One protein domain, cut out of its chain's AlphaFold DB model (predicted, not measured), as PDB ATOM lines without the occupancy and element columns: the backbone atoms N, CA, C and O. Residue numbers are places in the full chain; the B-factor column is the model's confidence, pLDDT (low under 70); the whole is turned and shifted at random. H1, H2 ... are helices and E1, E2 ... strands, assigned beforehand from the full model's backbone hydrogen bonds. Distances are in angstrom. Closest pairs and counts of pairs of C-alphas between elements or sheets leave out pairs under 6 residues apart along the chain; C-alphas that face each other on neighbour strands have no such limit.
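What this domain is: This is residues 10 to 170 of the 171 residues of an uncharacterized protein of Clostridium sp. CAG:533 (UniProt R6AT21). A five-stranded sheet is the core, with the long helix H3 along one face and H2 crossing the other. Toward the end of the sheet where E2 and E3 end, the other helices make a looser group: H1 and H4 each touch H2, H7 touches H1, and H5, H6 and H7 are not on the sheet. The printed part has 161 residues with seven named helices and five named strands, in the order H1 H2 E1 E2 H3 E3 E4 E5 H4 H5 H6 H7; the sheet, E1 E2 E3 E5 E4, is mixed, and so is the class. The whole is compact, with a radius of gyration of the C-alphas of 15.4 A, and spans 42 by 33 by 32 A.

How they stand to each other: H1, residues 10 to 17, touches H2, residues 22 to 33, about perpendicular at 76 degrees; the closest C-alphas, of Ile 16 and Lys 22, are 4.4 A apart. E1, residues 55 to 58, and E2, residues 62 to 68, form an antiparallel hairpin, with N 57 and O 64 2.8 A apart. H3, residues 74 to 90, and E3, residues 94 to 101, complete a strand-helix-strand unit with E2, two parallel neighbour strands with a helix between, its crossover right-handed; N 65 and O 96 are 2.8 A apart. E4, residues 108 to 110, and E5, residues 113 to 117, form a hairpin, with N 110 and O 113 2.9 A apart; E5 is parallel to E3, with N 114 and O 97 2.8 A apart. H3 runs along the strands over E3, at 11 degrees on the local plane and a height over the sheet of 9.6 A. H2, on the opposite face at a height of 9.5 A, runs across the strands, at 66 degrees to E2 on the local plane. H4, residues 124 to 129, only grazes the sheet and touches residues 24 to 28 of H2, the closest C-alphas being those of Thr 28 and Tyr 125, 5.8 A apart. H5, residues 134 to 137, touches H4 only at the corner, the closest C-alphas being those of Leu 128 and Gln 137, 5.6 A apart. H6, residues 143 to 150, is close to H1 but not clearly touching, with the C-alphas of Thr 11 and Leu 149 7.8 A apart. H7, residues 154 to 169, touches H1 with its residues 156 to 163 at a steep tilt of 48 degrees, opposite ways; the closest C-alphas, of Ile 10 and Tyr 160, are 6.2 A apart. In H1, H2, H3, H4, H6 and H7 every O i to N i+4 pair is within hydrogen-bond range; H5 is too short for one.

Where its parts are: H1 begins at C-alpha 10, (125.750, 108.434, 133.887). From first to last C-alpha, H3 is 24.6 A, E3 23.0 A, H7 22.7 A and E2 19.2 A long. H7 ends at C-alpha 169, (116.433, 116.946, 122.712).

The domain as a whole: The two C-alphas farthest apart, of Thr 90 and Lys 135, are 44.2 A apart. The printed part has no cut. The link from H2 to E1, residues 34 to 54, is long; its residues 39 to 40 pair antiparallel with residues 57 to 58 of E1. The mean pLDDT of the printed part is 85.2, with residues 42 to 53, 70 to 72 and 167 to 170 under 70.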
ATOM      1  N   ILE A  10     125.800 108.606 132.428       86.12
ATOM      2  CA  ILE A  10     125.750 108.434 133.887       86.12
ATOM      3  C   ILE A  10     125.665 106.965 134.288       86.12
ATOM      4  O   ILE A  10     126.239 106.566 135.299       86.12
ATOM      5  N   THR A  11     124.998 106.130 133.490       90.12
ATOM      6  CA  THR A  11     124.928 104.693 133.758       90.12
ATOM      7  C   THR A  11     126.315 104.067 133.676       90.12
ATOM      8  O   THR A  11     126.710 103.317 134.568       90.12
ATOM      9  N   ILE A  12     127.078 104.413 132.638       89.19
ATOM     10  CA  ILE A  12     128.445 103.924 132.451       89.19
ATOM     11  C   ILE A  12     129.366 104.413 133.568       89.19
ATOM     12  O   ILE A  12     130.133 103.616 134.110       89.19
ATOM     13  N   LYS A  13     129.243 105.681 133.974       86.62
ATOM     14  CA  LYS A  13     129.996 106.239 135.101       86.62
ATOM     15  C   LYS A  13     129.801 105.419 136.377       86.62
ATOM     16  O   LYS A  13     130.782 104.998 136.981       86.62
ATOM     17  N   TYR A  14     128.554 105.135 136.758       90.25
ATOM     18  CA  TYR A  14     128.270 104.339 137.957       90.25
ATOM     19  C   TYR A  14     128.820 102.909 137.851       90.25
ATOM     20  O   TYR A  14     129.366 102.388 138.822       90.25
ATOM     21  N   LEU A  15     128.734 102.280 136.672       91.56
ATOM     22  CA  LEU A  15     129.322 100.952 136.460       91.56
ATOM     23  C   LEU A  15     130.847 100.947 136.603       91.56
ATOM     24  O   LEU A  15     131.409  99.961 137.074       91.56
ATOM     25  N   ILE A  16     131.511 102.021 136.189       88.56
ATOM     26  CA  ILE A  16     132.966 102.157 136.243       88.56
ATOM     27  C   ILE A  16     133.467 102.497 137.643       88.56
ATOM     28  O   ILE A  16     134.485 101.948 138.072       88.56
ATOM     29  N   ASP A  17     132.764 103.385 138.345       86.88
ATOM     30  CA  ASP A  17     133.131 103.838 139.687       86.88
ATOM     31  C   ASP A  17     132.957 102.723 140.732       86.88
ATOM     32  O   ASP A  17     133.596 102.752 141.785       86.88
ATOM     33  N   ASN A  18     132.136 101.708 140.443       90.50
ATOM     34  CA  ASN A  18     132.003 100.520 141.277       90.50
ATOM     35  C   ASN A  18     132.988  99.407 140.841       90.50
ATOM     36  O   ASN A  18     132.833  98.827 139.758       90.50
ATOM     37  N   PRO A  19     133.959  99.018 141.698       90.12
ATOM     38  CA  PRO A  19     134.943  97.978 141.384       90.12
ATOM     39  C   PRO A  19     134.338  96.627 140.986       90.12
ATOM     40  O   PRO A  19     134.922  95.914 140.173       90.12
ATOM     41  N   ASN A  20     133.161  96.286 141.522       94.19
ATOM     42  CA  ASN A  20     132.494  95.011 141.259       94.19
ATOM     43  C   ASN A  20     131.820  94.959 139.886       94.19
ATOM     44  O   ASN A  20     131.515  93.873 139.413       94.19
ATOM     45  N   THR A  21     131.584  96.104 139.245       94.56
ATOM     46  CA  THR A  21     130.907  96.181 137.941       94.56
ATOM     47  C   THR A  21     131.810  96.707 136.828       94.56
ATOM     48  O   THR A  21     131.530  96.476 135.653       94.56
ATOM     49  N   LYS A  22     132.939  97.342 137.172       90.88
ATOM     50  CA  LYS A  22     133.914  97.903 136.220       90.88
ATOM     51  C   LYS A  22     134.409  96.882 135.190       90.88
ATOM     52  O   LYS A  22     134.658  97.243 134.037       90.88
ATOM     53  N   TYR A  23     134.514  95.609 135.580       92.56
ATOM     54  CA  TYR A  23     134.937  94.522 134.691       92.56
ATOM     55  C   TYR A  23     134.074  94.428 133.424       92.56
ATOM     56  O   TYR A  23     134.587  94.082 132.363       92.56
ATOM     57  N   PHE A  24     132.779  94.752 133.516       94.62
ATOM     58  CA  PHE A  24     131.841  94.613 132.408       94.62
ATOM     59  C   PHE A  24     132.218  95.526 131.237       94.62
ATOM     60  O   PHE A  24     132.223  95.093 130.081       94.62
ATOM     61  N   ILE A  25     132.603  96.772 131.531       92.12
ATOM     62  CA  ILE A  25     133.029  97.729 130.506       92.12
ATOM     63  C   ILE A  25     134.375  97.317 129.907       92.12
ATOM     64  O   ILE A  25     134.521  97.299 128.686       92.12
ATOM     65  N   ILE A  26     135.327  96.903 130.748       90.38
ATOM     66  CA  ILE A  26     136.646  96.443 130.290       90.38
ATOM     67  C   ILE A  26     136.502  95.227 129.369       90.38
ATOM     68  O   ILE A  26     137.072  95.205 128.283       90.38
ATOM     69  N   ASN A  27     135.707  94.228 129.751       92.25
ATOM     70  CA  ASN A  27     135.514  93.026 128.942       92.25
ATOM     71  C   ASN A  27     134.730  93.300 127.655       92.25
ATOM     72  O   ASN A  27     134.989  92.658 126.639       92.25
ATOM     73  N   THR A  28     133.819  94.279 127.668       93.38
ATOM     74  CA  THR A  28     133.188  94.769 126.437       93.38
ATOM     75  C   THR A  28     134.242  95.321 125.480       93.38
ATOM     76  O   THR A  28     134.244  94.959 124.305       93.38
ATOM     77  N   LEU A  29     135.157  96.165 125.966       92.12
ATOM     78  CA  LEU A  29     136.232  96.716 125.142       92.12
ATOM     79  C   LEU A  29     137.146  95.615 124.588       92.12
ATOM     80  O   LEU A  29     137.410  95.589 123.386       92.12
ATOM     81  N   LYS A  30     137.567  94.672 125.442       91.56
ATOM     82  CA  LYS A  30     138.386  93.514 125.041       91.56
ATOM     83  C   LYS A  30     137.713  92.703 123.931       91.56
ATOM     84  O   LYS A  30     138.375  92.311 122.977       91.56
ATOM     85  N   LEU A  31     136.396  92.503 124.014       91.25
ATOM     86  CA  LEU A  31     135.618  91.819 122.978       91.25
ATOM     87  C   LEU A  31     135.623  92.574 121.637       91.25
ATOM     88  O   LEU A  31     135.635  91.942 120.586       91.25
ATOM     89  N   ILE A  32     135.592  93.906 121.659       90.69
ATOM     90  CA  ILE A  32     135.511  94.727 120.440       90.69
ATOM     91  C   ILE A  32     136.862  94.813 119.732       90.69
ATOM     92  O   ILE A  32     136.908  94.693 118.510       90.69
ATOM     93  N   LEU A  33     137.944  95.013 120.485       89.50
ATOM     94  CA  LEU A  33     139.279  95.247 119.927       89.50
ATOM     95  C   LEU A  33     140.182  94.011 119.901       89.50
ATOM     96  O   LEU A  33     141.282  94.089 119.356       89.50
ATOM     97  N   ASN A  34     139.728  92.888 120.472       85.50
ATOM     98  CA  ASN A  34     140.488  91.642 120.596       85.50
ATOM     99  C   ASN A  34     141.903  91.869 121.164       85.50
ATOM    100  O   ASN A  34     142.897  91.409 120.606       85.50
ATOM    101  N   ASP A  35     141.980  92.645 122.244       81.62
ATOM    102  CA  ASP A  35     143.233  93.075 122.862       81.62
ATOM    103  C   ASP A  35     143.145  92.938 124.385       81.62
ATOM    104  O   ASP A  35     142.056  92.974 124.969       81.62
ATOM    105  N   GLU A  36     144.294  92.769 125.027       71.25
ATOM    106  CA  GLU A  36     144.402  92.508 126.458       71.25
ATOM    107  C   GLU A  36     144.923  93.746 127.214       71.25
ATOM    108  O   GLU A  36     145.626  94.602 126.682       71.25
ATOM    109  N   ASP A  37     144.528  93.843 128.486       83.88
ATOM    110  CA  ASP A  37     145.057  94.785 129.483       83.88
ATOM    111  C   ASP A  37     144.975  96.287 129.174       83.88
ATOM    112  O   ASP A  37     145.965  97.019 129.155       83.88
ATOM    113  N   PHE A  38     143.740  96.767 129.047       88.06
ATOM    114  CA  PHE A  38     143.433  98.191 129.099       88.06
ATOM    115  C   PHE A  38     143.354  98.717 130.534       88.06
ATOM    116  O   PHE A  38     142.620  98.190 131.374       88.06
ATOM    117  N   GLU A  39     144.041  99.825 130.781       88.50
ATOM    118  CA  GLU A  39     143.838 100.674 131.942       88.50
ATOM    119  C   GLU A  39     142.774 101.724 131.617       88.50
ATOM    120  O   GLU A  39     142.848 102.408 130.595       88.50
ATOM    121  N   LEU A  40     141.775 101.855 132.492       86.19
ATOM    122  CA  LEU A  40     140.890 103.011 132.460       86.19
ATOM    123  C   LEU A  40     141.659 104.196 133.017       86.19
ATOM    124  O   LEU A  40     142.086 104.181 134.169       86.19
ATOM    125  N   LEU A  41     141.743 105.237 132.221       82.69
ATOM    126  CA  LEU A  41     142.388 106.463 132.614       82.69
ATOM    127  C   LEU A  41     141.357 107.434 133.235       82.69
ATOM    128  O   LEU A  41     140.164 107.411 132.919       82.69
ATOM    129  N   ASN A  42     141.814 108.280 134.156       65.50
ATOM    130  CA  ASN A  42     140.943 109.142 134.960       65.50
ATOM    131  C   ASN A  42     140.459 110.365 134.167       65.50
ATOM    132  O   ASN A  42     141.177 111.360 134.119       65.50
ATOM    133  N   TYR A  43     139.249 110.329 133.592       57.88
ATOM    134  CA  TYR A  43     138.748 111.474 132.802       57.88
ATOM    135  C   TYR A  43     137.286 111.859 132.976       57.88
ATOM    136  O   TYR A  43     136.814 112.752 132.278       57.88
ATOM    137  N   PHE A  44     136.561 111.272 133.922       54.03
ATOM    138  CA  PHE A  44     135.307 111.902 134.308       54.03
ATOM    139  C   PHE A  44     135.651 113.127 135.143       54.03
ATOM    140  O   PHE A  44     136.212 112.992 136.233       54.03
ATOM    141  N   THR A  45     135.328 114.321 134.646       46.19
ATOM    142  CA  THR A  45     135.248 115.490 135.513       46.19
ATOM    143  C   THR A  45     134.375 115.092 136.699       46.19
ATOM    144  O   THR A  45     133.262 114.592 136.534       46.19
ATOM    145  N   HIS A  46     134.886 115.253 137.920       48.50
ATOM    146  CA  HIS A  46     134.049 115.100 139.113       48.50
ATOM    147  C   HIS A  46     132.900 116.125 139.121       48.50
ATOM    148  O   HIS A  46     131.966 115.992 139.907       48.50
ATOM    149  N   GLU A  47     132.960 117.122 138.232       51.78
ATOM    150  CA  GLU A  47     131.847 117.981 137.858       51.78
ATOM    151  C   GLU A  47     130.845 117.196 137.004       51.78
ATOM    152  O   GLU A  47     131.109 116.796 135.872       51.78
ATOM    153  N   GLU A  48     129.691 116.937 137.609       52.12
ATOM    154  CA  GLU A  48     128.611 116.086 137.098       52.12
ATOM    155  C   GLU A  48     127.718 116.799 136.069       52.12
ATOM    156  O   GLU A  48     126.721 116.242 135.609       52.12
ATOM    157  N   GLU A  49     128.037 118.050 135.734       47.78
ATOM    158  CA  GLU A  49     127.339 118.849 134.734       47.78
ATOM    159  C   GLU A  49     128.236 118.966 133.494       47.78
ATOM    160  O   GLU A  49     129.322 119.526 133.570       47.78
ATOM    161  N   ASN A  50     127.766 118.442 132.354       50.72
ATOM    162  CA  ASN A  50     128.447 118.416 131.043       50.72
ATOM    163  C   ASN A  50     129.480 117.295 130.829       50.72
ATOM    164  O   ASN A  50     130.535 117.509 130.232       50.72
ATOM    165  N   VAL A  51     129.159 116.068 131.245       50.19
ATOM    166  CA  VAL A  51     129.979 114.898 130.912       50.19
ATOM    167  C   VAL A  51     129.739 114.504 129.452       50.19
ATOM    168  O   VAL A  51     128.739 113.862 129.132       50.19
ATOM    169  N   ARG A  52     130.666 114.862 128.557       57.62
ATOM    170  CA  ARG A  52     130.817 114.131 127.292       57.62
ATOM    171  C   ARG A  52     131.325 112.728 127.626       57.62
ATOM    172  O   ARG A  52     132.235 112.560 128.433       57.62
ATOM    173  N   SER A  53     130.682 111.729 127.047       63.81
ATOM    174  CA  SER A  53     130.550 110.370 127.582       63.81
ATOM    175  C   SER A  53     131.759 109.457 127.437       63.81
ATOM    176  O   SER A  53     131.590 108.245 127.584       63.81
ATOM    177  N   TYR A  54     132.939 109.962 127.079       76.69
ATOM    178  CA  TYR A  54     134.017 109.043 126.753       76.69
ATOM    179  C   TYR A  54     134.505 108.327 127.996       76.69
ATOM    180  O   TYR A  54     134.975 108.936 128.960       76.69
ATOM    181  N   THR A  55     134.489 107.007 127.925       83.88
ATOM    182  CA  THR A  55     135.417 106.220 128.719       83.88
ATOM    183  C   THR A  55     136.670 106.076 127.887       83.88
ATOM    184  O   THR A  55     136.633 105.618 126.746       83.88
ATOM    185  N   ILE A  56     137.789 106.541 128.429       87.88
ATOM    186  CA  ILE A  56     139.044 106.503 127.697       87.88
ATOM    187  C   ILE A  56     139.952 105.488 128.377       87.88
ATOM    188  O   ILE A  56     140.239 105.552 129.576       87.88
ATOM    189  N   PHE A  57     140.395 104.538 127.576       89.81
ATOM    190  CA  PHE A  57     141.263 103.453 127.974       89.81
ATOM    191  C   PHE A  57     142.611 103.590 127.291       89.81
ATOM    192  O   PHE A  57     142.716 104.145 126.200       89.81
ATOM    193  N   LYS A  58     143.653 103.064 127.922       91.00
ATOM    194  CA  LYS A  58     144.985 102.999 127.330       91.00
ATOM    195  C   LYS A  58     145.657 101.693 127.686       91.00
ATOM    196  O   LYS A  58     145.513 101.189 128.794       91.00
ATOM    197  N   ASN A  59     146.415 101.167 126.742       91.25
ATOM    198  CA  ASN A  59     147.432 100.163 127.010       91.25
ATOM    199  C   ASN A  59     148.776 100.660 126.442       91.25
ATOM    200  O   ASN A  59     148.961 101.852 126.187       91.25
ATOM    201  N   LYS A  60     149.750  99.765 126.270       90.31
ATOM    202  CA  LYS A  60     151.087 100.141 125.781       90.31
ATOM    203  C   LYS A  60     151.105 100.644 124.333       90.31
ATOM    204  O   LYS A  60     152.085 101.272 123.945       90.31
ATOM    205  N   THR A  61     150.090 100.317 123.538       91.56
ATOM    206  CA  THR A  61     150.079 100.543 122.087       91.56
ATOM    207  C   THR A  61     148.889 101.362 121.612       91.56
ATOM    208  O   THR A  61     148.987 101.955 120.543       91.56
ATOM    209  N   LYS A  62     147.797 101.421 122.383       92.88
ATOM    210  CA  LYS A  62     146.529 102.034 121.991       92.88
ATOM    211  C   LYS A  62     145.984 102.980 123.051       92.88
ATOM    212  O   LYS A  62     146.072 102.706 124.249       92.88
ATOM    213  N   ILE A  63     145.336 104.040 122.587       92.50
ATOM    214  CA  ILE A  63     144.367 104.841 123.338       92.50
ATOM    215  C   ILE A  63     143.002 104.580 122.707       92.50
ATOM    216  O   ILE A  63     142.867 104.633 121.492       92.50
ATOM    217  N   VAL A  64     141.985 104.293 123.509       92.31
ATOM    218  CA  VAL A  64     140.631 104.002 123.030       92.31
ATOM    219  C   VAL A  64     139.663 104.958 123.691       92.31
ATOM    220  O   VAL A  64     139.621 105.018 124.913       92.31
ATOM    221  N   LEU A  65     138.854 105.646 122.899       90.88
ATOM    222  CA  LEU A  65     137.708 106.412 123.356       90.88
ATOM    223  C   LEU A  65     136.453 105.577 123.081       90.88
ATOM    224  O   LEU A  65     136.185 105.256 121.927       90.88
ATOM    225  N   MET A  66     135.693 105.197 124.109       89.81
ATOM    226  CA  MET A  66     134.373 104.588 123.921       89.81
ATOM    227  C   MET A  66     133.285 105.622 124.193       89.81
ATOM    228  O   MET A  66     133.208 106.157 125.298       89.81
ATOM    229  N   ASP A  67     132.440 105.869 123.199       87.75
ATOM    230  CA  ASP A  67     131.293 106.765 123.284       87.75
ATOM    231  C   ASP A  67     129.975 105.979 123.288       87.75
ATOM    232  O   ASP A  67     129.770 105.052 122.502       87.75
ATOM    233  N   TYR A  68     129.068 106.367 124.179       84.19
ATOM    234  CA  TYR A  68     127.799 105.705 124.447       84.19
ATOM    235  C   TYR A  68     126.663 106.687 124.170       84.19
ATOM    236  O   TYR A  68     126.235 107.410 125.069       84.19
ATOM    237  N   ASN A  69     126.164 106.705 122.932       72.50
ATOM    238  CA  ASN A  69     125.097 107.619 122.537       72.50
ATOM    239  C   ASN A  69     123.780 106.888 122.288       72.50
ATOM    240  O   ASN A  69     123.713 105.838 121.647       72.50
ATOM    241  N   ILE A  70     122.688 107.483 122.774       69.69
ATOM    242  CA  ILE A  70     121.335 106.990 122.500       69.69
ATOM    243  C   ILE A  70     120.946 107.279 121.043       69.69
ATOM    244  O   ILE A  70     120.249 106.461 120.457       69.69
ATOM    245  N   ASN A  71     121.419 108.368 120.431       69.12
ATOM    246  CA  ASN A  71     121.101 108.741 119.048       69.12
ATOM    247  C   ASN A  71     122.384 109.058 118.269       69.12
ATOM    248  O   ASN A  71     123.299 109.658 118.828       69.12
ATOM    249  N   GLU A  72     122.439 108.692 116.985       68.75
ATOM    250  CA  GLU A  72     123.539 109.102 116.103       68.75
ATOM    251  C   GLU A  72     123.381 110.597 115.791       68.75
ATOM    252  O   GLU A  72     122.454 111.004 115.089       68.75
ATOM    253  N   ASN A  73     124.261 111.430 116.350       74.25
ATOM    254  CA  ASN A  73     124.336 112.851 116.031       74.25
ATOM    255  C   ASN A  73     125.599 113.103 115.204       74.25
ATOM    256  O   ASN A  73     126.713 112.866 115.667       74.25
ATOM    257  N   LYS A  74     125.415 113.571 113.967       76.00
ATOM    258  CA  LYS A  74     126.518 113.765 113.022       76.00
ATOM    259  C   LYS A  74     127.499 114.845 113.479       76.00
ATOM    260  O   LYS A  74     128.695 114.681 113.269       76.00
ATOM    261  N   ASP A  75     127.011 115.921 114.083       77.69
ATOM    262  CA  ASP A  75     127.861 117.020 114.539       77.69
ATOM    263  C   ASP A  75     128.691 116.580 115.746       77.69
ATOM    264  O   ASP A  75     129.904 116.759 115.746       77.69
ATOM    265  N   GLN A  76     128.076 115.870 116.698       76.69
ATOM    266  CA  GLN A  76     128.804 115.243 117.803       76.69
ATOM    267  C   GLN A  76     129.851 114.248 117.293       76.69
ATOM    268  O   GLN A  76     130.981 114.260 117.769       76.69
ATOM    269  N   PHE A  77     129.505 113.424 116.300       81.31
ATOM    270  CA  PHE A  77     130.454 112.490 115.705       81.31
ATOM    271  C   PHE A  77     131.628 113.211 115.029       81.31
ATOM    272  O   PHE A  77     132.770 112.802 115.199       81.31
ATOM    273  N   ASN A  78     131.387 114.312 114.311       83.56
ATOM    274  CA  ASN A  78     132.468 115.115 113.729       83.56
ATOM    275  C   ASN A  78     133.375 115.708 114.814       83.56
ATOM    276  O   ASN A  78     134.595 115.618 114.700       83.56
ATOM    277  N   ASP A  79     132.794 116.232 115.893       82.81
ATOM    278  CA  ASP A  79     133.564 116.705 117.039       82.81
ATOM    279  C   ASP A  79     134.381 115.558 117.680       82.81
ATOM    280  O   ASP A  79     135.499 115.783 118.145       82.81
ATOM    281  N   ASP A  80     133.844 114.325 117.722       83.38
ATOM    282  CA  ASP A  80     134.584 113.144 118.200       83.38
ATOM    283  C   ASP A  80     135.819 112.910 117.317       83.38
ATOM    284  O   ASP A  80     136.921 112.683 117.824       83.38
ATOM    285  N   LEU A  81     135.648 112.990 115.992       86.12
ATOM    286  CA  LEU A  81     136.729 112.825 115.020       86.12
ATOM    287  C   LEU A  81     137.814 113.893 115.175       86.12
ATOM    288  O   LEU A  81     138.997 113.553 115.111       86.12
ATOM    289  N   ASP A  82     137.444 115.148 115.429       86.75
ATOM    290  CA  ASP A  82     138.404 116.229 115.672       86.75
ATOM    291  C   ASP A  82     139.243 115.967 116.930       86.75
ATOM    292  O   ASP A  82     140.471 116.101 116.904       86.75
ATOM    293  N   ILE A  83     138.610 115.500 118.014       85.56
ATOM    294  CA  ILE A  83     139.306 115.098 119.245       85.56
ATOM    295  C   ILE A  83     140.278 113.947 118.961       85.56
ATOM    296  O   ILE A  83     141.435 113.989 119.384       85.56
ATOM    297  N   ILE A  84     139.841 112.925 118.227       86.44
ATOM    298  CA  ILE A  84     140.683 111.773 117.883       86.44
ATOM    299  C   ILE A  84     141.878 112.202 117.043       86.44
ATOM    300  O   ILE A  84     142.992 111.759 117.315       86.44
ATOM    301  N   ASN A  85     141.670 113.061 116.046       87.12
ATOM    302  CA  ASN A  85     142.744 113.560 115.193       87.12
ATOM    303  C   ASN A  85     143.776 114.345 116.008       87.12
ATOM    304  O   ASN A  85     144.972 114.092 115.875       87.12
ATOM    305  N   PHE A  86     143.333 115.195 116.936       88.81
ATOM    306  CA  PHE A  86     144.235 115.891 117.852       88.81
ATOM    307  C   PHE A  86     145.051 114.925 118.732       88.81
ATOM    308  O   PHE A  86     146.264 115.089 118.895       88.81
ATOM    309  N   ILE A  87     144.420 113.885 119.288       88.56
ATOM    310  CA  ILE A  87     145.133 112.884 120.099       88.56
ATOM    311  C   ILE A  87     146.127 112.109 119.224       88.56
ATOM    312  O   ILE A  87     147.256 111.882 119.652       88.56
ATOM    313  N   LYS A  88     145.763 111.755 117.984       88.75
ATOM    314  CA  LYS A  88     146.660 111.074 117.031       88.75
ATOM    315  C   LYS A  88     147.920 111.886 116.741       88.75
ATOM    316  O   LYS A  88     148.994 111.307 116.640       88.75
ATOM    317  N   GLU A  89     147.808 113.207 116.640       90.06
ATOM    318  CA  GLU A  89     148.956 114.090 116.391       90.06
ATOM    319  C   GLU A  89     149.890 114.238 117.602       90.06
ATOM    320  O   GLU A  89     151.066 114.570 117.449       90.06
ATOM    321  N   THR A  90     149.386 113.992 118.813       88.62
ATOM    322  CA  THR A  90     150.106 114.239 120.074       88.62
ATOM    323  C   THR A  90     150.533 112.964 120.808       88.62
ATOM    324  O   THR A  90     151.314 113.027 121.760       88.62
ATOM    325  N   SER A  91     150.065 111.803 120.352       87.88
ATOM    326  CA  SER A  91     150.287 110.483 120.943       87.88
ATOM    327  C   SER A  91     151.252 109.635 120.109       87.88
ATOM    328  O   SER A  91     151.377 109.812 118.899       87.88
ATOM    329  N   LYS A  92     151.939 108.680 120.750       90.69
ATOM    330  CA  LYS A  92     152.707 107.633 120.041       90.69
ATOM    331  C   LYS A  92     151.887 106.358 119.850       90.69
ATOM    332  O   LYS A  92     152.228 105.522 119.020       90.69
ATOM    333  N   GLU A  93     150.856 106.203 120.665       92.25
ATOM    334  CA  GLU A  93     149.897 105.117 120.659       92.25
ATOM    335  C   GLU A  93     148.851 105.327 119.558       92.25
ATOM    336  O   GLU A  93     148.443 106.457 119.281       92.25
ATOM    337  N   GLU A  94     148.386 104.228 118.971       92.44
ATOM    338  CA  GLU A  94     147.287 104.211 118.011       92.44
ATOM    339  C   GLU A  94     145.975 104.618 118.700       92.44
ATOM    340  O   GLU A  94     145.649 104.125 119.780       92.44
ATOM    341  N   VAL A  95     145.209 105.527 118.097       92.31
ATOM    342  CA  VAL A  95     143.998 106.078 118.724       92.31
ATOM    343  C   VAL A  95     142.756 105.501 118.069       92.31
ATOM    344  O   VAL A  95     142.513 105.765 116.893       92.31
ATOM    345  N   HIS A  96     141.960 104.785 118.859       92.62
ATOM    346  CA  HIS A  96     140.720 104.122 118.470       92.62
ATOM    347  C   HIS A  96     139.489 104.861 119.003       92.62
ATOM    348  O   HIS A  96     139.482 105.343 120.136       92.62
ATOM    349  N   LEU A  97     138.413 104.859 118.222       91.69
ATOM    350  CA  LEU A  97     137.066 105.245 118.625       91.69
ATOM    351  C   LEU A  97     136.144 104.039 118.558       91.69
ATOM    352  O   LEU A  97     136.025 103.391 117.522       91.69
ATOM    353  N   VAL A  98     135.433 103.788 119.647       92.44
ATOM    354  CA  VAL A  98     134.337 102.829 119.713       92.44
ATOM    355  C   VAL A  98     133.055 103.597 119.990       92.44
ATOM    356  O   VAL A  98     132.862 104.116 121.080       92.44
ATOM    357  N   TYR A  99     132.161 103.653 119.016       90.06
ATOM    358  CA  TYR A  99     130.925 104.415 119.078       90.06
ATOM    359  C   TYR A  99     129.723 103.472 119.128       90.06
ATOM    360  O   TYR A  99     129.475 102.721 118.181       90.06
ATOM    361  N   PHE A 100     128.958 103.500 120.217       90.38
ATOM    362  CA  PHE A 100     127.698 102.763 120.327       90.38
ATOM    363  C   PHE A 100     126.510 103.655 119.980       90.38
ATOM    364  O   PHE A 100     126.436 104.798 120.422       90.38
ATOM    365  N   THR A 101     125.544 103.098 119.247       87.00
ATOM    366  CA  THR A 101     124.327 103.815 118.847       87.00
ATOM    367  C   THR A 101     123.089 102.922 118.817       87.00
ATOM    368  O   THR A 101     123.171 101.708 118.586       87.00
ATOM    369  N   THR A 102     121.913 103.531 119.011       85.38
ATOM    370  CA  THR A 102     120.623 102.854 118.806       85.38
ATOM    371  C   THR A 102     120.180 102.789 117.342       85.38
ATOM    372  O   THR A 102     119.138 102.193 117.049       85.38
ATOM    373  N   GLU A 103     120.955 103.341 116.407       86.94
ATOM    374  CA  GLU A 103     120.660 103.247 114.976       86.94
ATOM    375  C   GLU A 103     120.748 101.806 114.463       86.94
ATOM    376  O   GLU A 103     121.533 100.985 114.950       86.94
ATOM    377  N   LYS A 104     119.912 101.476 113.471       88.25
ATOM    378  CA  LYS A 104     119.933 100.166 112.797       88.25
ATOM    379  C   LYS A 104     120.872 100.212 111.598       88.25
ATOM    380  O   LYS A 104     120.866 101.175 110.844       88.25
ATOM    381  N   GLY A 105     121.598  99.126 111.353       87.69
ATOM    382  CA  GLY A 105     122.398  98.976 110.137       87.69
ATOM    383  C   GLY A 105     123.567  98.019 110.316       87.69
ATOM    384  O   GLY A 105     123.740  97.414 111.371       87.69
ATOM    385  N   SER A 106     124.386  97.875 109.282       87.56
ATOM    386  CA  SER A 106     125.654  97.151 109.403       87.56
ATOM    387  C   SER A 106     126.589  97.917 110.327       87.56
ATOM    388  O   SER A 106     126.649  99.137 110.240       87.56
ATOM    389  N   ASN A 107     127.334  97.239 111.191       86.75
ATOM    390  CA  ASN A 107     128.409  97.911 111.917       86.75
ATOM    391  C   ASN A 107     129.474  98.427 110.948       86.75
ATOM    392  O   ASN A 107     129.663  97.855 109.873       86.75
ATOM    393  N   ILE A 108     130.176  99.480 111.357       87.75
ATOM    394  CA  ILE A 108     131.330 100.002 110.625       87.75
ATOM    395  C   ILE A 108     132.573  99.654 111.432       87.75
ATOM    396  O   ILE A 108     132.618  99.879 112.638       87.75
ATOM    397  N   TYR A 109     133.549  99.075 110.748       86.62
ATOM    398  CA  TYR A 109     134.863  98.742 111.273       86.62
ATOM    399  C   TYR A 109     135.868  99.308 110.272       86.62
ATOM    400  O   TYR A 109     136.171  98.648 109.279       86.62
ATOM    401  N   ASP A 110     136.280 100.555 110.476       83.81
ATOM    402  CA  ASP A 110     137.178 101.276 109.574       83.81
ATOM    403  C   ASP A 110     138.443 101.680 110.324       83.81
ATOM    404  O   ASP A 110     138.437 102.655 111.073       83.81
ATOM    405  N   GLU A 111     139.497 100.877 110.162       85.00
ATOM    406  CA  GLU A 111     140.777 100.983 110.870       85.00
ATOM    407  C   GLU A 111     140.606 101.173 112.386       85.00
ATOM    408  O   GLU A 111     140.472 100.208 113.134       85.00
ATOM    409  N   ASN A 112     140.593 102.435 112.802       88.25
ATOM    410  CA  ASN A 112     140.576 102.923 114.167       88.25
ATOM    411  C   ASN A 112     139.191 103.418 114.610       88.25
ATOM    412  O   ASN A 112     139.057 103.985 115.689       88.25
ATOM    413  N   ILE A 113     138.159 103.281 113.778       91.19
ATOM    414  CA  ILE A 113     136.794 103.738 114.046       91.19
ATOM    415  C   ILE A 113     135.847 102.538 113.989       91.19
ATOM    416  O   ILE A 113     135.656 101.897 112.954       91.19
ATOM    417  N   HIS A 114     135.203 102.262 115.118       91.75
ATOM    418  CA  HIS A 114     134.289 101.144 115.313       91.75
ATOM    419  C   HIS A 114     132.897 101.671 115.669       91.75
ATOM    420  O   HIS A 114     132.665 102.084 116.799       91.75
ATOM    421  N   ILE A 115     131.945 101.622 114.736       91.31
ATOM    422  CA  ILE A 115     130.548 102.012 114.982       91.31
ATOM    423  C   ILE A 115     129.713 100.751 115.193       91.31
ATOM    424  O   ILE A 115     129.496  99.957 114.270       91.31
ATOM    425  N   ILE A 116     129.219 100.584 116.416       92.38
ATOM    426  CA  ILE A 116     128.437  99.437 116.867       92.38
ATOM    427  C   ILE A 116     126.964  99.834 116.946       92.38
ATOM    428  O   ILE A 116     126.544 100.617 117.799       92.38
ATOM    429  N   ARG A 117     126.168  99.245 116.054       91.00
ATOM    430  CA  ARG A 117     124.736  99.512 115.895       91.00
ATOM    431  C   ARG A 117     123.887  98.515 116.674       91.00
ATOM    432  O   ARG A 117     124.306  97.381 116.922       91.00
ATOM    433  N   LYS A 118     122.656  98.895 117.033       88.19
ATOM    434  CA  LYS A 118     121.826  98.132 117.990       88.19
ATOM    435  C   LYS A 118     121.486  96.702 117.596       88.19
ATOM    436  O   LYS A 118     121.153  95.883 118.446       88.19
ATOM    437  N   ASN A 119     121.519  96.389 116.307       87.56
ATOM    438  CA  ASN A 119     121.265  95.042 115.813       87.56
ATOM    439  C   ASN A 119     122.468  94.102 116.004       87.56
ATOM    440  O   ASN A 119     122.309  92.894 115.838       87.56
ATOM    441  N   ASN A 120     123.639  94.605 116.411       83.81
ATOM    442  CA  ASN A 120     124.805  93.778 116.706       83.81
ATOM    443  C   ASN A 120     124.774  93.183 118.122       83.81
ATOM    444  O   ASN A 120     125.569  93.523 118.996       83.81
ATOM    445  N   LYS A 121     123.854  92.246 118.339       86.56
ATOM    446  CA  LYS A 121     123.676  91.520 119.606       86.56
ATOM    447  C   LYS A 121     124.379  90.151 119.579       86.56
ATOM    448  O   LYS A 121     123.824  89.153 120.038       86.56
ATOM    449  N   ASN A 122     125.574  90.082 118.985       88.06
ATOM    450  CA  ASN A 122     126.294  88.825 118.732       88.06
ATOM    451  C   ASN A 122     127.039  88.267 119.961       88.06
ATOM    452  O   ASN A 122     127.340  87.076 119.987       88.06
ATOM    453  N   SER A 123     127.275  89.079 120.994       91.38
ATOM    454  CA  SER A 123     127.876  88.651 122.260       91.38
ATOM    455  C   SER A 123     126.973  88.970 123.456       91.38
ATOM    456  O   SER A 123     126.134  89.872 123.364       91.38
ATOM    457  N   PRO A 124     127.122  88.269 124.595       92.75
ATOM    458  CA  PRO A 124     126.401  88.604 125.822       92.75
ATOM    459  C   PRO A 124     126.605  90.062 126.259       92.75
ATOM    460  O   PRO A 124     125.638  90.729 126.626       92.75
ATOM    461  N   TYR A 125     127.836  90.577 126.174       94.69
ATOM    462  CA  TYR A 125     128.167  91.959 126.541       94.69
ATOM    463  C   TYR A 125     127.399  92.969 125.684       94.69
ATOM    464  O   TYR A 125     126.726  93.861 126.202       94.69
ATOM    465  N   LEU A 126     127.421  92.779 124.361       93.81
ATOM    466  CA  LEU A 126     126.717  93.661 123.433       93.81
ATOM    467  C   LEU A 126     125.196  93.510 123.529       93.81
ATOM    468  O   LEU A 126     124.481  94.500 123.392       93.81
ATOM    469  N   LYS A 127     124.688  92.308 123.839       94.75
ATOM    470  CA  LYS A 127     123.267  92.097 124.158       94.75
ATOM    471  C   LYS A 127     122.818  92.971 125.325       94.75
ATOM    472  O   LYS A 127     121.732  93.531 125.236       94.75
ATOM    473  N   LEU A 128     123.624  93.094 126.384       95.56
ATOM    474  CA  LEU A 128     123.271  93.930 127.531       95.56
ATOM    475  C   LEU A 128     123.403  95.426 127.218       95.56
ATOM    476  O   LEU A 128     122.484  96.182 127.531       95.56
ATOM    477  N   ILE A 129     124.498  95.852 126.577       94.12
ATOM    478  CA  ILE A 129     124.723  97.266 126.213       94.12
ATOM    479  C   ILE A 129     123.618  97.792 125.300       94.12
ATOM    480  O   ILE A 129     123.094  98.880 125.527       94.12
ATOM    481  N   LEU A 130     123.231  96.997 124.303       93.12
ATOM    482  CA  LEU A 130     122.265  97.373 123.271       93.12
ATOM    483  C   LEU A 130     120.833  96.905 123.586       93.12
ATOM    484  O   LEU A 130     119.973  96.921 122.702       93.12
ATOM    485  N   ALA A 131     120.561  96.435 124.807       92.81
ATOM    486  CA  ALA A 131     119.216  96.037 125.213       92.81
ATOM    487  C   ALA A 131     118.289  97.255 125.188       92.81
ATOM    488  O   ALA A 131     118.610  98.274 125.791       92.81
ATOM    489  N   GLU A 132     117.123  97.151 124.551       89.75
ATOM    490  CA  GLU A 132     116.205  98.293 124.367       89.75
ATOM    491  C   GLU A 132     115.146  98.393 125.479       89.75
ATOM    492  O   GLU A 132     114.401  99.368 125.566       89.75
ATOM    493  N   ASN A 133     115.040  97.373 126.331       91.44
ATOM    494  CA  ASN A 133     114.041  97.302 127.391       91.44
ATOM    495  C   ASN A 133     114.455  96.340 128.517       91.44
ATOM    496  O   ASN A 133     115.388  95.546 128.391       91.44
ATOM    497  N   TYR A 134     113.712  96.386 129.628       91.06
ATOM    498  CA  TYR A 134     113.945  95.547 130.810       91.06
ATOM    499  C   TYR A 134     113.915  94.042 130.503       91.06
ATOM    500  O   TYR A 134     114.701  93.277 131.062       91.06
ATOM    501  N   LYS A 135     113.011  93.609 129.612       92.44
ATOM    502  CA  LYS A 135     112.860  92.195 129.252       92.44
ATOM    503  C   LYS A 135     114.118  91.676 128.559       92.44
ATOM    504  O   LYS A 135     114.571  90.592 128.898       92.44
ATOM    505  N   GLU A 136     114.685  92.451 127.639       92.88
ATOM    506  CA  GLU A 136     115.944  92.113 126.970       92.88
ATOM    507  C   GLU A 136     117.125  92.080 127.941       92.88
ATOM    508  O   GLU A 136     117.908  91.136 127.900       92.88
ATOM    509  N   GLN A 137     117.227  93.044 128.864       93.00
ATOM    510  CA  GLN A 137     118.301  93.046 129.866       93.00
ATOM    511  C   GLN A 137     118.284  91.773 130.718       93.00
ATOM    512  O   GLN A 137     119.309  91.111 130.857       93.00
ATOM    513  N   LYS A 138     117.110  91.372 131.225       90.69
ATOM    514  CA  LYS A 138     116.957  90.165 132.058       90.69
ATOM    515  C   LYS A 138     117.167  88.842 131.310       90.69
ATOM    516  O   LYS A 138     117.210  87.801 131.953       90.69
ATOM    517  N   GLN A 139     117.291  88.859 129.984       91.69
ATOM    518  CA  GLN A 139     117.664  87.678 129.196       91.69
ATOM    519  C   GLN A 139     119.184  87.495 129.075       91.69
ATOM    520  O   GLN A 139     119.632  86.514 128.482       91.69
ATOM    521  N   THR A 140     119.976  88.431 129.600       93.00
ATOM    522  CA  THR A 140     121.438  88.324 129.636       93.00
ATOM    523  C   THR A 140     121.909  87.619 130.906       93.00
ATOM    524  O   THR A 140     121.171  87.506 131.881       93.00
ATOM    525  N   GLU A 141     123.148  87.137 130.895       93.94
ATOM    526  CA  GLU A 141     123.745  86.407 132.021       93.94
ATOM    527  C   GLU A 141     124.312  87.313 133.133       93.94
ATOM    528  O   GLU A 141     124.682  86.822 134.197       93.94
ATOM    529  N   PHE A 142     124.324  88.635 132.935       96.56
ATOM    530  CA  PHE A 142     124.925  89.623 133.844       96.56
ATOM    531  C   PHE A 142     123.969  90.070 134.957       96.56
ATOM    532  O   PHE A 142     123.602  91.245 135.064       96.56
ATOM    533  N   ASN A 143     123.516  89.121 135.776       94.25
ATOM    534  CA  ASN A 143     122.584  89.414 136.868       94.25
ATOM    535  C   ASN A 143     123.161  90.398 137.891       94.25
ATOM    536  O   ASN A 143     122.430  91.252 138.370       94.25
ATOM    537  N   ASP A 144     124.457  90.324 138.172       95.62
ATOM    538  CA  ASP A 144     125.178  91.234 139.063       95.62
ATOM    539  C   ASP A 144     125.152  92.690 138.567       95.62
ATOM    540  O   ASP A 144     124.850  93.602 139.337       95.62
ATOM    541  N   ILE A 145     125.388  92.907 137.268       97.06
ATOM    542  CA  ILE A 145     125.317  94.232 136.643       97.06
ATOM    543  C   ILE A 145     123.891  94.760 136.711       97.06
ATOM    544  O   ILE A 145     123.658  95.896 137.117       97.06
ATOM    545  N   ILE A 146     122.922  93.928 136.335       95.19
ATOM    546  CA  ILE A 146     121.510  94.297 136.354       95.19
ATOM    547  C   ILE A 146     121.097  94.649 137.783       95.19
ATOM    548  O   ILE A 146     120.605  95.746 138.026       95.19
ATOM    549  N   ASP A 147     121.330  93.771 138.748       94.38
ATOM    550  CA  ASP A 147     120.921  93.991 140.130       94.38
ATOM    551  C   ASP A 147     121.593  95.234 140.726       94.38
ATOM    552  O   ASP A 147     120.933  95.977 141.451       94.38
ATOM    553  N   TYR A 148     122.842  95.544 140.361       96.00
ATOM    554  CA  TYR A 148     123.458  96.822 140.717       96.00
ATOM    555  C   TYR A 148     122.680  98.017 140.146       96.00
ATOM    556  O   TYR A 148     122.268  98.885 140.914       96.00
ATOM    557  N   LEU A 149     122.405  98.037 138.835       94.38
ATOM    558  CA  LEU A 149     121.672  99.128 138.174       94.38
ATOM    559  C   LEU A 149     120.301  99.382 138.810       94.38
ATOM    560  O   LEU A 149     119.897 100.529 138.993       94.38
ATOM    561  N   TYR A 150     119.578  98.316 139.152       91.88
ATOM    562  CA  TYR A 150     118.227  98.410 139.707       91.88
ATOM    563  C   TYR A 150     118.186  98.731 141.209       91.88
ATOM    564  O   TYR A 150     117.101  99.007 141.722       91.88
ATOM    565  N   ASN A 151     119.338  98.738 141.884       93.31
ATOM    566  CA  ASN A 151     119.495  99.161 143.278       93.31
ATOM    567  C   ASN A 151     120.184 100.533 143.415       93.31
ATOM    568  O   ASN A 151     120.498 100.948 144.532       93.31
ATOM    569  N   LEU A 152     120.418 101.244 142.306       92.69
ATOM    570  CA  LEU A 152     120.932 102.613 142.329       92.69
ATOM    571  C   LEU A 152     119.932 103.580 142.974       92.69
ATOM    572  O   LEU A 152     118.714 103.405 142.904       92.69
ATOM    573  N   ASP A 153     120.465 104.617 143.613       90.38
ATOM    574  CA  ASP A 153     119.691 105.538 144.435       90.38
ATOM    575  C   ASP A 153     118.850 106.552 143.628       90.38
ATOM    576  O   ASP A 153     118.885 106.661 142.397       90.38
ATOM    577  N   ASN A 154     118.059 107.345 144.354       91.00
ATOM    578  CA  ASN A 154     117.234 108.396 143.758       91.00
ATOM    579  C   ASN A 154     118.068 109.510 143.098       91.00
ATOM    580  O   ASN A 154     117.567 110.201 142.206       91.00
ATOM    581  N   GLN A 155     119.321 109.700 143.526       89.62
ATOM    582  CA  GLN A 155     120.222 110.699 142.963       89.62
ATOM    583  C   GLN A 155     120.660 110.291 141.556       89.62
ATOM    584  O   GLN A 155     120.532 111.096 140.629       89.62
ATOM    585  N   PHE A 156     121.053 109.029 141.371       91.19
ATOM    586  CA  PHE A 156     121.259 108.428 140.058       91.19
ATOM    587  C   PHE A 156     120.016 108.600 139.184       91.19
ATOM    588  O   PHE A 156     120.107 109.136 138.081       91.19
ATOM    589  N   LEU A 157     118.834 108.216 139.683       90.62
ATOM    590  CA  LEU A 157     117.607 108.247 138.884       90.62
ATOM    591  C   LEU A 157     117.265 109.657 138.383       90.62
ATOM    592  O   LEU A 157     116.854 109.821 137.231       90.62
ATOM    593  N   LYS A 158     117.439 110.676 139.233       89.06
ATOM    594  CA  LYS A 158     117.231 112.082 138.867       89.06
ATOM    595  C   LYS A 158     118.174 112.510 137.738       89.06
ATOM    596  O   LYS A 158     117.734 113.172 136.801       89.06
ATOM    597  N   ARG A 159     119.448 112.115 137.806       86.19
ATOM    598  CA  ARG A 159     120.469 112.450 136.797       86.19
ATOM    599  C   ARG A 159     120.260 111.710 135.490       86.19
ATOM    600  O   ARG A 159     120.228 112.343 134.445       86.19
ATOM    601  N   TYR A 160     120.007 110.408 135.568       88.56
ATOM    602  CA  TYR A 160     119.661 109.577 134.420       88.56
ATOM    603  C   TYR A 160     118.504 110.180 133.622       88.56
ATOM    604  O   TYR A 160     118.553 110.251 132.398       88.56
ATOM    605  N   LEU A 161     117.467 110.665 134.312       86.94
ATOM    606  CA  LEU A 161     116.347 111.343 133.664       86.94
ATOM    607  C   LEU A 161     116.752 112.668 132.997       86.94
ATOM    608  O   LEU A 161     116.359 112.874 131.852       86.94
ATOM    609  N   LYS A 162     117.555 113.508 133.670       84.31
ATOM    610  CA  LYS A 162     118.083 114.774 133.122       84.31
ATOM    611  C   LYS A 162     118.917 114.532 131.858       84.31
ATOM    612  O   LYS A 162     118.652 115.145 130.830       84.31
ATOM    613  N   GLU A 163     119.881 113.613 131.901       79.06
ATOM    614  CA  GLU A 163     120.723 113.285 130.740       79.06
ATOM    615  C   GLU A 163     119.912 112.692 129.597       79.06
ATOM    616  O   GLU A 163     120.109 113.044 128.441       79.06
ATOM    617  N   ARG A 164     118.946 111.825 129.906       80.50
ATOM    618  CA  ARG A 164     118.073 111.251 128.887       80.50
ATOM    619  C   ARG A 164     117.262 112.331 128.166       80.50
ATOM    620  O   ARG A 164     117.115 112.252 126.953       80.50
ATOM    621  N   GLU A 165     116.747 113.330 128.880       78.00
ATOM    622  CA  GLU A 165     116.075 114.477 128.255       78.00
ATOM    623  C   GLU A 165     117.023 115.288 127.366       78.00
ATOM    624  O   GLU A 165     116.621 115.673 126.272       78.00
ATOM    625  N   LEU A 166     118.273 115.506 127.784       72.75
ATOM    626  CA  LEU A 166     119.278 116.182 126.956       72.75
ATOM    627  C   LEU A 166     119.587 115.387 125.679       72.75
ATOM    628  O   LEU A 166     119.510 115.945 124.591       72.75
ATOM    629  N   LEU A 167     119.843 114.080 125.791       69.00
ATOM    630  CA  LEU A 167     120.191 113.203 124.663       69.00
ATOM    631  C   LEU A 167     119.073 113.076 123.616       69.00
ATOM    632  O   LEU A 167     119.351 112.916 122.430       69.00
ATOM    633  N   TYR A 168     117.804 113.137 124.030       63.81
ATOM    634  CA  TYR A 168     116.672 113.120 123.094       63.81
ATOM    635  C   TYR A 168     116.350 114.491 122.490       63.81
ATOM    636  O   TYR A 168     115.723 114.543 121.435       63.81
ATOM    637  N   ASN A 169     116.741 115.584 123.150       61.34
ATOM    638  CA  ASN A 169     116.433 116.946 122.712       61.34
ATOM    639  C   ASN A 169     117.625 117.675 122.077       61.34
ATOM    640  O   ASN A 169     117.451 118.815 121.644       61.34
ATOM    641  N   TYR A 170     118.804 117.049 122.020       55.53
ATOM    642  CA  TYR A 170     119.959 117.575 121.299       55.53
ATOM    643  C   TYR A 170     119.623 117.596 119.799       55.53
ATOM    644  O   TYR A 170     119.518 116.544 119.163       55.53
TER     645      TYR A 170